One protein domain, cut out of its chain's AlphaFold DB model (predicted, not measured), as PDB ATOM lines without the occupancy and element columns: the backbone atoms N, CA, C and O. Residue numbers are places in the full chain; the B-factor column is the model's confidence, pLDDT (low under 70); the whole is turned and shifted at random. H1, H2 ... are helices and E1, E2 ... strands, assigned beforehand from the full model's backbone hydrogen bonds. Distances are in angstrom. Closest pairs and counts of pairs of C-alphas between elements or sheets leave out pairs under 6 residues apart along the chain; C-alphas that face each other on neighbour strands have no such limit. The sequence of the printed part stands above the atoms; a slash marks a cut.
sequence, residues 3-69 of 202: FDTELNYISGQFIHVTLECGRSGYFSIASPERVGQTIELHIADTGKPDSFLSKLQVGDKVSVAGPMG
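Overview. This is residues 3 to 69 of the 202 residues of the protein "FAD-binding FR-type domain-containing protein" of Morganella psychrotolerans (UniProt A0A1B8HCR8). Little regular structure is present: a small three-stranded sheet, with the long unnamed stretch 29 to 51 running over one face and tiny H1 at one end. The 67 printed residues hold E1, E2, H1, E3, with 22 in named elements, mostly strand; the sheet, E2 E1 E3, is antiparallel. The whole is compact, radius of gyration of the C-alphas 12.0 A, yet elongated, 34 by 22 by 18 A.

Arrangement. E1, residues 14 to 19, forms a hairpin with E2, residues 24 to 28; N 17 and O 25 are 2.9 A apart, within hydrogen-bond range. H1, residues 52 to 55, only grazes the sheet; the closest C-alphas of E2 and H1, Ser 24 and Phe 52, are 6.5 A apart. H1 is too short for an O i to N i+4 pair; its one O i to N i+3 pair is within range. E3, residues 62 to 68, is antiparallel to E1, with N 16 and O 65 at 2.9 A. E2, H1 and E3 form a split strand-helix-strand unit, E1 between its strands, with a right-handed crossover.

Along the chain. E1 begins at C-alpha 14 (-26.585, -24.614, 8.592) and spans 16.4 A, E2 13.4 A, H1 5.4 A; E3 spans 17.0 A, ending at C-alpha 68 (-30.093, -28.450, 8.063).

Size, cuts and confidence. The printed part has no cut. The E2 to H1 link is long. Residues 3 to 5 and 35 to 36 have pLDDT under 70.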
ATOM      1  N   PHE A   3     -33.136 -17.265  20.367       62.25
ATOM      2  CA  PHE A   3     -34.288 -18.087  20.004       62.25
ATOM      3  C   PHE A   3     -35.291 -18.171  21.148       62.25
ATOM      4  O   PHE A   3     -34.892 -18.343  22.299       62.25
ATOM      5  N   ASP A   4     -36.581 -18.143  20.809       60.81
ATOM      6  CA  ASP A   4     -37.673 -18.401  21.760       60.81
ATOM      7  C   ASP A   4     -37.699 -19.872  22.226       60.81
ATOM      8  O   ASP A   4     -38.232 -20.191  23.287       60.81
ATOM      9  N   THR A   5     -37.088 -20.773  21.451       65.62
ATOM     10  CA  THR A   5     -36.923 -22.202  21.754       65.62
ATOM     11  C   THR A   5     -35.503 -22.646  21.430       65.62
ATOM     12  O   THR A   5     -34.936 -22.198  20.436       65.62
ATOM     13  N   GLU A   6     -34.924 -23.543  22.225       78.62
ATOM     14  CA  GLU A   6     -33.561 -24.034  21.989       78.62
ATOM     15  C   GLU A   6     -33.402 -24.653  20.593       78.62
ATOM     16  O   GLU A   6     -34.211 -25.473  20.157       78.62
ATOM     17  N   LEU A   7     -32.331 -24.259  19.897       84.38
ATOM     18  CA  LEU A   7     -31.937 -24.861  18.630       84.38
ATOM     19  C   LEU A   7     -30.865 -25.912  18.917       84.38
ATOM     20  O   LEU A   7     -29.725 -25.565  19.215       84.38
ATOM     21  N   ASN A   8     -31.221 -27.186  18.785       89.38
ATOM     22  CA  ASN A   8     -30.259 -28.282  18.835       89.38
ATOM     23  C   ASN A   8     -29.657 -28.483  17.445       89.38
ATOM     24  O   ASN A   8     -30.399 -28.693  16.489       89.38
ATOM     25  N   TYR A   9     -28.334 -28.411  17.328       92.75
ATOM     26  CA  TYR A   9     -27.602 -28.583  16.073       92.75
ATOM     27  C   TYR A   9     -26.232 -29.192  16.340       92.75
ATOM     28  O   TYR A   9     -25.682 -29.031  17.425       92.75
ATOM     29  N   ILE A  10     -25.662 -29.818  15.316       94.62
ATOM     30  CA  ILE A  10     -24.310 -30.380  15.359       94.62
ATOM     31  C   ILE A  10     -23.361 -29.614  14.437       94.62
ATOM     32  O   ILE A  10     -23.773 -29.014  13.435       94.62
ATOM     33  N   SER A  11     -22.069 -29.615  14.767       96.19
ATOM     34  CA  SER A  11     -21.072 -28.840  14.025       96.19
ATOM     35  C   SER A  11     -20.983 -29.231  12.559       96.19
ATOM     36  O   SER A  11     -20.804 -30.396  12.209       96.19
ATOM     37  N   GLY A  12     -21.075 -28.219  11.700       95.69
ATOM     38  CA  GLY A  12     -21.151 -28.366  10.250       95.69
ATOM     39  C   GLY A  12     -22.570 -28.254   9.679       95.69
ATOM     40  O   GLY A  12     -22.729 -28.285   8.464       95.69
ATOM     41  N   GLN A  13     -23.597 -28.072  10.512       96.31
ATOM     42  CA  GLN A  13     -24.943 -27.744  10.036       96.31
ATOM     43  C   GLN A  13     -25.122 -26.254   9.719       96.31
ATOM     44  O   GLN A  13     -24.348 -25.378  10.123       96.31
ATOM     45  N   PHE A  14     -26.175 -25.962   8.962       96.44
ATOM     46  CA  PHE A  14     -26.585 -24.614   8.592       96.44
ATOM     47  C   PHE A  14     -28.067 -24.391   8.882       96.44
ATOM     48  O   PHE A  14     -28.818 -25.323   9.163       96.44
ATOM     49  N   ILE A  15     -28.487 -23.134   8.806       96.12
ATOM     50  CA  ILE A  15     -29.878 -22.718   8.973       96.12
ATOM     51  C   ILE A  15     -30.311 -21.815   7.828       96.12
ATOM     52  O   ILE A  15     -29.482 -21.193   7.157       96.12
ATOM     53  N   HIS A  16     -31.619 -21.716   7.627       96.69
ATOM     54  CA  HIS A  16     -32.238 -20.695   6.796       96.69
ATOM     55  C   HIS A  16     -32.763 -19.573   7.689       96.69
ATOM     56  O   HIS A  16     -33.527 -19.827   8.616       96.69
ATOM     57  N   VAL A  17     -32.344 -18.338   7.421       96.25
ATOM     58  CA  VAL A  17     -32.776 -17.149   8.163       96.25
ATOM     59  C   VAL A  17     -33.600 -16.265   7.245       96.25
ATOM     60  O   VAL A  17     -33.149 -15.952   6.145       96.25
ATOM     61  N   THR A  18     -34.768 -15.827   7.707       96.50
ATOM     62  CA  THR A  18     -35.662 -14.907   6.996       96.50
ATOM     63  C   THR A  18     -35.944 -13.673   7.850       96.50
ATOM     64  O   THR A  18     -36.402 -13.786   8.985       96.50
ATOM     65  N   LEU A  19     -35.658 -12.496   7.296       95.38
ATOM     66  CA  LEU A  19     -35.971 -11.187   7.871       95.38
ATOM     67  C   LEU A  19     -37.441 -10.829   7.614       95.38
ATOM     68  O   LEU A  19     -38.027 -11.290   6.633       95.38
ATOM     69  N   GLU A  20     -38.010  -9.926   8.414       93.50
ATOM     70  CA  GLU A  20     -39.393  -9.446   8.235       93.50
ATOM     71  C   GLU A  20     -39.638  -8.809   6.858       93.50
ATOM     72  O   GLU A  20     -40.701  -8.978   6.266       93.50
ATOM     73  N   CYS A  21     -38.623  -8.154   6.281       91.44
ATOM     74  CA  CYS A  21     -38.691  -7.601   4.925       91.44
ATOM     75  C   CYS A  21     -38.692  -8.665   3.802       91.44
ATOM     76  O   CYS A  21     -38.617  -8.320   2.622       91.44
ATOM     77  N   GLY A  22     -38.712  -9.957   4.146       93.50
ATOM     78  CA  GLY A  22     -38.730 -11.087   3.215       93.50
ATOM     79  C   GLY A  22     -37.358 -11.482   2.662       93.50
ATOM     80  O   GLY A  22     -37.242 -12.477   1.943       93.50
ATOM     81  N   ARG A  23     -36.289 -10.744   2.988       94.69
ATOM     82  CA  ARG A  23     -34.920 -11.157   2.650       94.69
ATOM     83  C   ARG A  23     -34.532 -12.383   3.456       94.69
ATOM     84  O   ARG A  23     -34.755 -12.435   4.658       94.69
ATOM     85  N   SER A  24     -33.914 -13.356   2.799       95.62
ATOM     86  CA  SER A  24     -33.495 -14.584   3.459       95.62
ATOM     87  C   SER A  24     -32.185 -15.125   2.904       95.62
ATOM     88  O   SER A  24     -31.729 -14.719   1.830       95.62
ATOM     89  N   GLY A  25     -31.557 -16.021   3.659       94.62
ATOM     90  CA  GLY A  25     -30.294 -16.641   3.291       94.62
ATOM     91  C   GLY A  25     -30.024 -17.915   4.077       94.62
ATOM     92  O   GLY A  25     -30.571 -18.122   5.159       94.62
ATOM     93  N   TYR A  26     -29.184 -18.773   3.503       95.19
ATOM     94  CA  TYR A  26     -28.672 -19.963   4.173       95.19
ATOM     95  C   TYR A  26     -27.296 -19.657   4.751       95.19
ATOM     96  O   TYR A  26     -26.416 -19.180   4.029       95.19
ATOM     97  N   PHE A  27     -27.111 -19.940   6.037       95.62
ATOM     98  CA  PHE A  27     -25.882 -19.621   6.756       95.62
ATOM     99  C   PHE A  27     -25.448 -20.798   7.619       95.62
ATOM    100  O   PHE A  27     -26.216 -21.295   8.444       95.62
ATOM    101  N   SER A  28     -24.207 -21.242   7.428       96.50
ATOM    102  CA  SER A  28     -23.578 -22.229   8.305       96.50
ATOM    103  C   SER A  28     -23.407 -21.657   9.702       96.50
ATOM    104  O   SER A  28     -22.957 -20.517   9.850       96.50
ATOM    105  N   ILE A  29     -23.728 -22.459  10.710       96.06
ATOM    106  CA  ILE A  29     -23.545 -22.073  12.105       96.06
ATOM    107  C   ILE A  29     -22.043 -22.065  12.408       96.06
ATOM    108  O   ILE A  29     -21.346 -23.017  12.067       96.06
ATOM    109  N   ALA A  30     -21.549 -20.972  12.994       96.75
ATOM    110  CA  ALA A  30     -20.133 -20.741  13.296       96.75
ATOM    111  C   ALA A  30     -19.730 -21.132  14.717       96.75
ATOM    112  O   ALA A  30     -18.556 -21.395  14.987       96.75
ATOM    113  N   SER A  31     -20.695 -21.152  15.632       94.62
ATOM    114  CA  SER A  31     -20.490 -21.626  16.995       94.62
ATOM    115  C   SER A  31     -20.378 -23.159  17.026       94.62
ATOM    116  O   SER A  31     -20.988 -23.828  16.183       94.62
ATOM    117  N   PRO A  32     -19.599 -23.732  17.963       91.88
ATOM    118  CA  PRO A  32     -19.562 -25.177  18.178       91.88
ATOM    119  C   PRO A  32     -20.934 -25.698  18.620       91.88
ATOM    120  O   PRO A  32     -21.782 -24.918  19.067       91.88
ATOM    121  N   GLU A  33     -21.137 -27.010  18.502       83.19
ATOM    122  CA  GLU A  33     -22.330 -27.682  19.023       83.19
ATOM    123  C   GLU A  33     -22.531 -27.318  20.499       83.19
ATOM    124  O   GLU A  33     -21.652 -27.511  21.338       83.19
ATOM    125  N   ARG A  34     -23.692 -26.738  20.807       76.31
ATOM    126  CA  ARG A  34     -24.093 -26.409  22.172       76.31
ATOM    127  C   ARG A  34     -25.601 -26.466  22.303       76.31
ATOM    128  O   ARG A  34     -26.320 -26.094  21.378       76.31
ATOM    129  N   VAL A  35     -26.057 -26.819  23.498       60.59
ATOM    130  CA  VAL A  35     -27.433 -26.563  23.920       60.59
ATOM    131  C   VAL A  35     -27.511 -25.105  24.358       60.59
ATOM    132  O   VAL A  35     -26.731 -24.656  25.202       60.59
ATOM    133  N   GLY A  36     -28.402 -24.331  23.747       68.56
ATOM    134  CA  GLY A  36     -28.627 -22.956  24.164       68.56
ATOM    135  C   GLY A  36     -29.469 -22.136  23.201       68.56
ATOM    136  O   GLY A  36     -29.879 -22.577  22.130       68.56
ATOM    137  N   GLN A  37     -29.701 -20.889  23.597       78.94
ATOM    138  CA  GLN A  37     -30.570 -19.958  22.878       78.94
ATOM    139  C   GLN A  37     -29.813 -19.044  21.922       78.94
ATOM    140  O   GLN A  37     -30.407 -18.129  21.361       78.94
ATOM    141  N   THR A  38     -28.507 -19.246  21.738       88.12
ATOM    142  CA  THR A  38     -27.720 -18.412  20.833       88.12
ATOM    143  C   THR A  38     -26.905 -19.232  19.852       88.12
ATOM    144  O   THR A  38     -26.332 -20.269  20.182       88.12
ATOM    145  N   ILE A  39     -26.775 -18.698  18.644       92.19
ATOM    146  CA  ILE A  39     -25.809 -19.137  17.638       92.19
ATOM    147  C   ILE A  39     -25.029 -17.944  17.103       92.19
ATOM    148  O   ILE A  39     -25.487 -16.794  17.174       92.19
ATOM    149  N   GLU A  40     -23.879 -18.256  16.529       94.62
ATOM    150  CA  GLU A  40     -23.025 -17.328  15.803       94.62
ATOM    151  C   GLU A  40     -23.059 -17.652  14.306       94.62
ATOM    152  O   GLU A  40     -23.069 -18.822  13.924       94.62
ATOM    153  N   LEU A  41     -23.103 -16.622  13.461       95.06
ATOM    154  CA  LEU A  41     -23.102 -16.732  12.001       95.06
ATOM    155  C   LEU A  41     -22.066 -15.765  11.441       95.06
ATOM    156  O   LEU A  41     -22.055 -14.599  11.833       95.06
ATOM    157  N   HIS A  42     -21.235 -16.210  10.500       94.75
ATOM    158  CA  HIS A  42     -20.311 -15.321   9.796       94.75
ATOM    159  C   HIS A  42     -20.860 -15.047   8.395       94.75
ATOM    160  O   HIS A  42     -20.830 -15.903   7.506       94.75
ATOM    161  N   ILE A  43     -21.397 -13.845   8.206       92.75
ATOM    162  CA  ILE A  43     -22.086 -13.441   6.980       92.75
ATOM    163  C   ILE A  43     -21.170 -12.509   6.194       92.75
ATOM    164  O   ILE A  43     -20.819 -11.434   6.669       92.75
ATOM    165  N   ALA A  44     -20.784 -12.918   4.983       89.00
ATOM    166  CA  ALA A  44     -19.991 -12.061   4.111       89.00
ATOM    167  C   ALA A  44     -20.805 -10.854   3.641       89.00
ATOM    168  O   ALA A  44     -21.926 -11.003   3.141       89.00
ATOM    169  N   ASP A  45     -20.195  -9.675   3.727       88.56
ATOM    170  CA  ASP A  45     -20.751  -8.483   3.115       88.56
ATOM    171  C   ASP A  45     -20.577  -8.545   1.592       88.56
ATOM    172  O   ASP A  45     -19.487  -8.766   1.060       88.56
ATOM    173  N   THR A  46     -21.683  -8.363   0.876       85.75
ATOM    174  CA  THR A  46     -21.678  -8.314  -0.591       85.75
ATOM    175  C   THR A  46     -21.520  -6.894  -1.131       85.75
ATOM    176  O   THR A  46     -21.407  -6.729  -2.347       85.75
ATOM    177  N   GLY A  47     -21.569  -5.876  -0.266       87.56
ATOM    178  CA  GLY A  47     -21.560  -4.456  -0.620       87.56
ATOM    179  C   GLY A  47     -22.822  -3.991  -1.352       87.56
ATOM    180  O   GLY A  47     -22.864  -2.877  -1.868       87.56
ATOM    181  N   LYS A  48     -23.851  -4.843  -1.458       89.12
ATOM    182  CA  LYS A  48     -25.096  -4.520  -2.164       89.12
ATOM    183  C   LYS A  48     -26.087  -3.856  -1.200       89.12
ATOM    184  O   LYS A  48     -26.385  -4.464  -0.172       89.12
ATOM    185  N   PRO A  49     -26.683  -2.699  -1.557       87.44
ATOM    186  CA  PRO A  49     -27.642  -1.991  -0.700       87.44
ATOM    187  C   PRO A  49     -28.838  -2.839  -0.235       87.44
ATOM    188  O   PRO A  49     -29.347  -2.645   0.867       87.44
ATOM    189  N   ASP A  50     -29.247  -3.825  -1.037       87.69
ATOM    190  CA  ASP A  50     -30.370  -4.725  -0.737       87.69
ATOM    191  C   ASP A  50     -29.955  -6.152  -0.344       87.69
ATOM    192  O   ASP A  50     -30.740  -7.095  -0.484       87.69
ATOM    193  N   SER A  51     -28.717  -6.330   0.119       92.56
ATOM    194  CA  SER A  51     -28.237  -7.603   0.656       92.56
ATOM    195  C   SER A  51     -28.934  -7.993   1.966       92.56
ATOM    196  O   SER A  51     -29.580  -7.178   2.615       92.56
ATOM    197  N   PHE A  52     -28.785  -9.257   2.375       93.62
ATOM    198  CA  PHE A  52     -29.266  -9.712   3.682       93.62
ATOM    199  C   PHE A  52     -28.644  -8.893   4.822       93.62
ATOM    200  O   PHE A  52     -29.363  -8.372   5.666       93.62
ATOM    201  N   LEU A  53     -27.315  -8.731   4.805       93.00
ATOM    202  CA  LEU A  53     -26.589  -8.040   5.867       93.00
ATOM    203  C   LEU A  53     -26.964  -6.554   5.950       93.00
ATOM    204  O   LEU A  53     -27.137  -6.037   7.044       93.00
ATOM    205  N   SER A  54     -27.167  -5.881   4.812       92.88
ATOM    206  CA  SER A  54     -27.552  -4.462   4.795       92.88
ATOM    207  C   SER A  54     -28.982  -4.194   5.273       92.88
ATOM    208  O   SER A  54     -29.328  -3.040   5.526       92.88
ATOM    209  N   LYS A  55     -29.825  -5.228   5.380       93.62
ATOM    210  CA  LYS A  55     -31.192  -5.139   5.918       93.62
ATOM    211  C   LYS A  55     -31.318  -5.669   7.344       93.62
ATOM    212  O   LYS A  55     -32.401  -5.553   7.899       93.62
ATOM    213  N   LEU A  56     -30.260  -6.253   7.902       94.31
ATOM    214  CA  LEU A  56     -30.251  -6.795   9.256       94.31
ATOM    215  C   LEU A  56     -29.740  -5.740  10.241       94.31
ATOM    216  O   LEU A  56     -28.647  -5.199  10.066       94.31
ATOM    217  N   GLN A  57     -30.500  -5.486  11.300       93.06
ATOM    218  CA  GLN A  57     -30.158  -4.562  12.376       93.06
ATOM    219  C   GLN A  57     -30.161  -5.254  13.742       93.06
ATOM    220  O   GLN A  57     -30.761  -6.308  13.959       93.06
ATOM    221  N   VAL A  58     -29.446  -4.654  14.694       93.25
ATOM    222  CA  VAL A  58     -29.462  -5.117  16.084       93.25
ATOM    223  C   VAL A  58     -30.863  -4.913  16.656       93.25
ATOM    224  O   VAL A  58     -31.389  -3.806  16.622       93.25
ATOM    225  N   GLY A  59     -31.435  -5.980  17.215       91.69
ATOM    226  CA  GLY A  59     -32.792  -5.979  17.768       91.69
ATOM    227  C   GLY A  59     -33.852  -6.538  16.819       91.69
ATOM    228  O   GLY A  59     -34.957  -6.822  17.279       91.69
ATOM    229  N   ASP A  60     -33.514  -6.768  15.546       92.19
ATOM    230  CA  ASP A  60     -34.434  -7.392  14.597       92.19
ATOM    231  C   ASP A  60     -34.850  -8.786  15.065       92.19
ATOM    232  O   ASP A  60     -34.024  -9.624  15.453       92.19
ATOM    233  N   LYS A  61     -36.149  -9.054  14.950       92.00
ATOM    234  CA  LYS A  61     -36.674 -10.413  15.003       92.00
ATOM    235  C   LYS A  61     -36.499 -11.054  13.637       92.00
ATOM    236  O   LYS A  61     -36.731 -10.437  12.600       92.00
ATOM    237  N   VAL A  62     -36.110 -12.320  13.635       93.12
ATOM    238  CA  VAL A  62     -35.994 -13.098  12.405       93.12
ATOM    239  C   VAL A  62     -36.655 -14.453  12.580       93.12
ATOM    240  O   VAL A  62     -36.731 -14.988  13.685       93.12
ATOM    241  N   SER A  63     -37.087 -15.034  11.471       93.50
ATOM    242  CA  SER A  63     -37.509 -16.429  11.427       93.50
ATOM    243  C   SER A  63     -36.319 -17.315  11.085       93.50
ATOM    244  O   SER A  63     -35.564 -17.007  10.158       93.50
ATOM    245  N   VAL A  64     -36.165 -18.423  11.804       93.31
ATOM    246  CA  VAL A  64     -35.107 -19.406  11.561       93.31
ATOM    247  C   VAL A  64     -35.717 -20.776  11.319       93.31
ATOM    248  O   VAL A  64     -36.544 -21.235  12.100       93.31
ATOM    249  N   ALA A  65     -35.278 -21.435  10.250       93.75
ATOM    250  CA  ALA A  65     -35.581 -22.831   9.973       93.75
ATOM    251  C   ALA A  65     -34.291 -23.661   9.990       93.75
ATOM    252  O   ALA A  65     -33.297 -23.311   9.345       93.75
ATOM    253  N   GLY A  66     -34.311 -24.767  10.731       92.06
ATOM    254  CA  GLY A  66     -33.205 -25.711  10.829       92.06
ATOM    255  C   GLY A  66     -33.165 -26.460  12.169       92.06
ATOM    256  O   GLY A  66     -34.135 -26.395  12.923       92.06
ATOM    257  N   PRO A  67     -32.054 -27.163  12.454       93.94
ATOM    258  CA  PRO A  67     -30.844 -27.216  11.628       93.94
ATOM    259  C   PRO A  67     -31.026 -28.018  10.329       93.94
ATOM    260  O   PRO A  67     -31.953 -28.812  10.181       93.94
ATOM    261  N   MET A  68     -30.128 -27.797   9.372       95.75
ATOM    262  CA  MET A  68     -30.093 -28.450   8.063       95.75
ATOM    263  C   MET A  68     -28.662 -28.889   7.721       95.75
ATOM    264  O   MET A  68     -27.692 -28.382   8.283       95.75
ATOM    265  N   GLY A  69     -28.529 -29.798   6.753       95.25
ATOM    266  CA  GLY A  69     -27.236 -30.249   6.234       95.25
ATOM    267  C   GLY A  69     -26.768 -31.584   6.809       95.25
ATOM    268  O   GLY A  69     -27.067 -31.944   7.949       95.25
TER     269      GLY A  69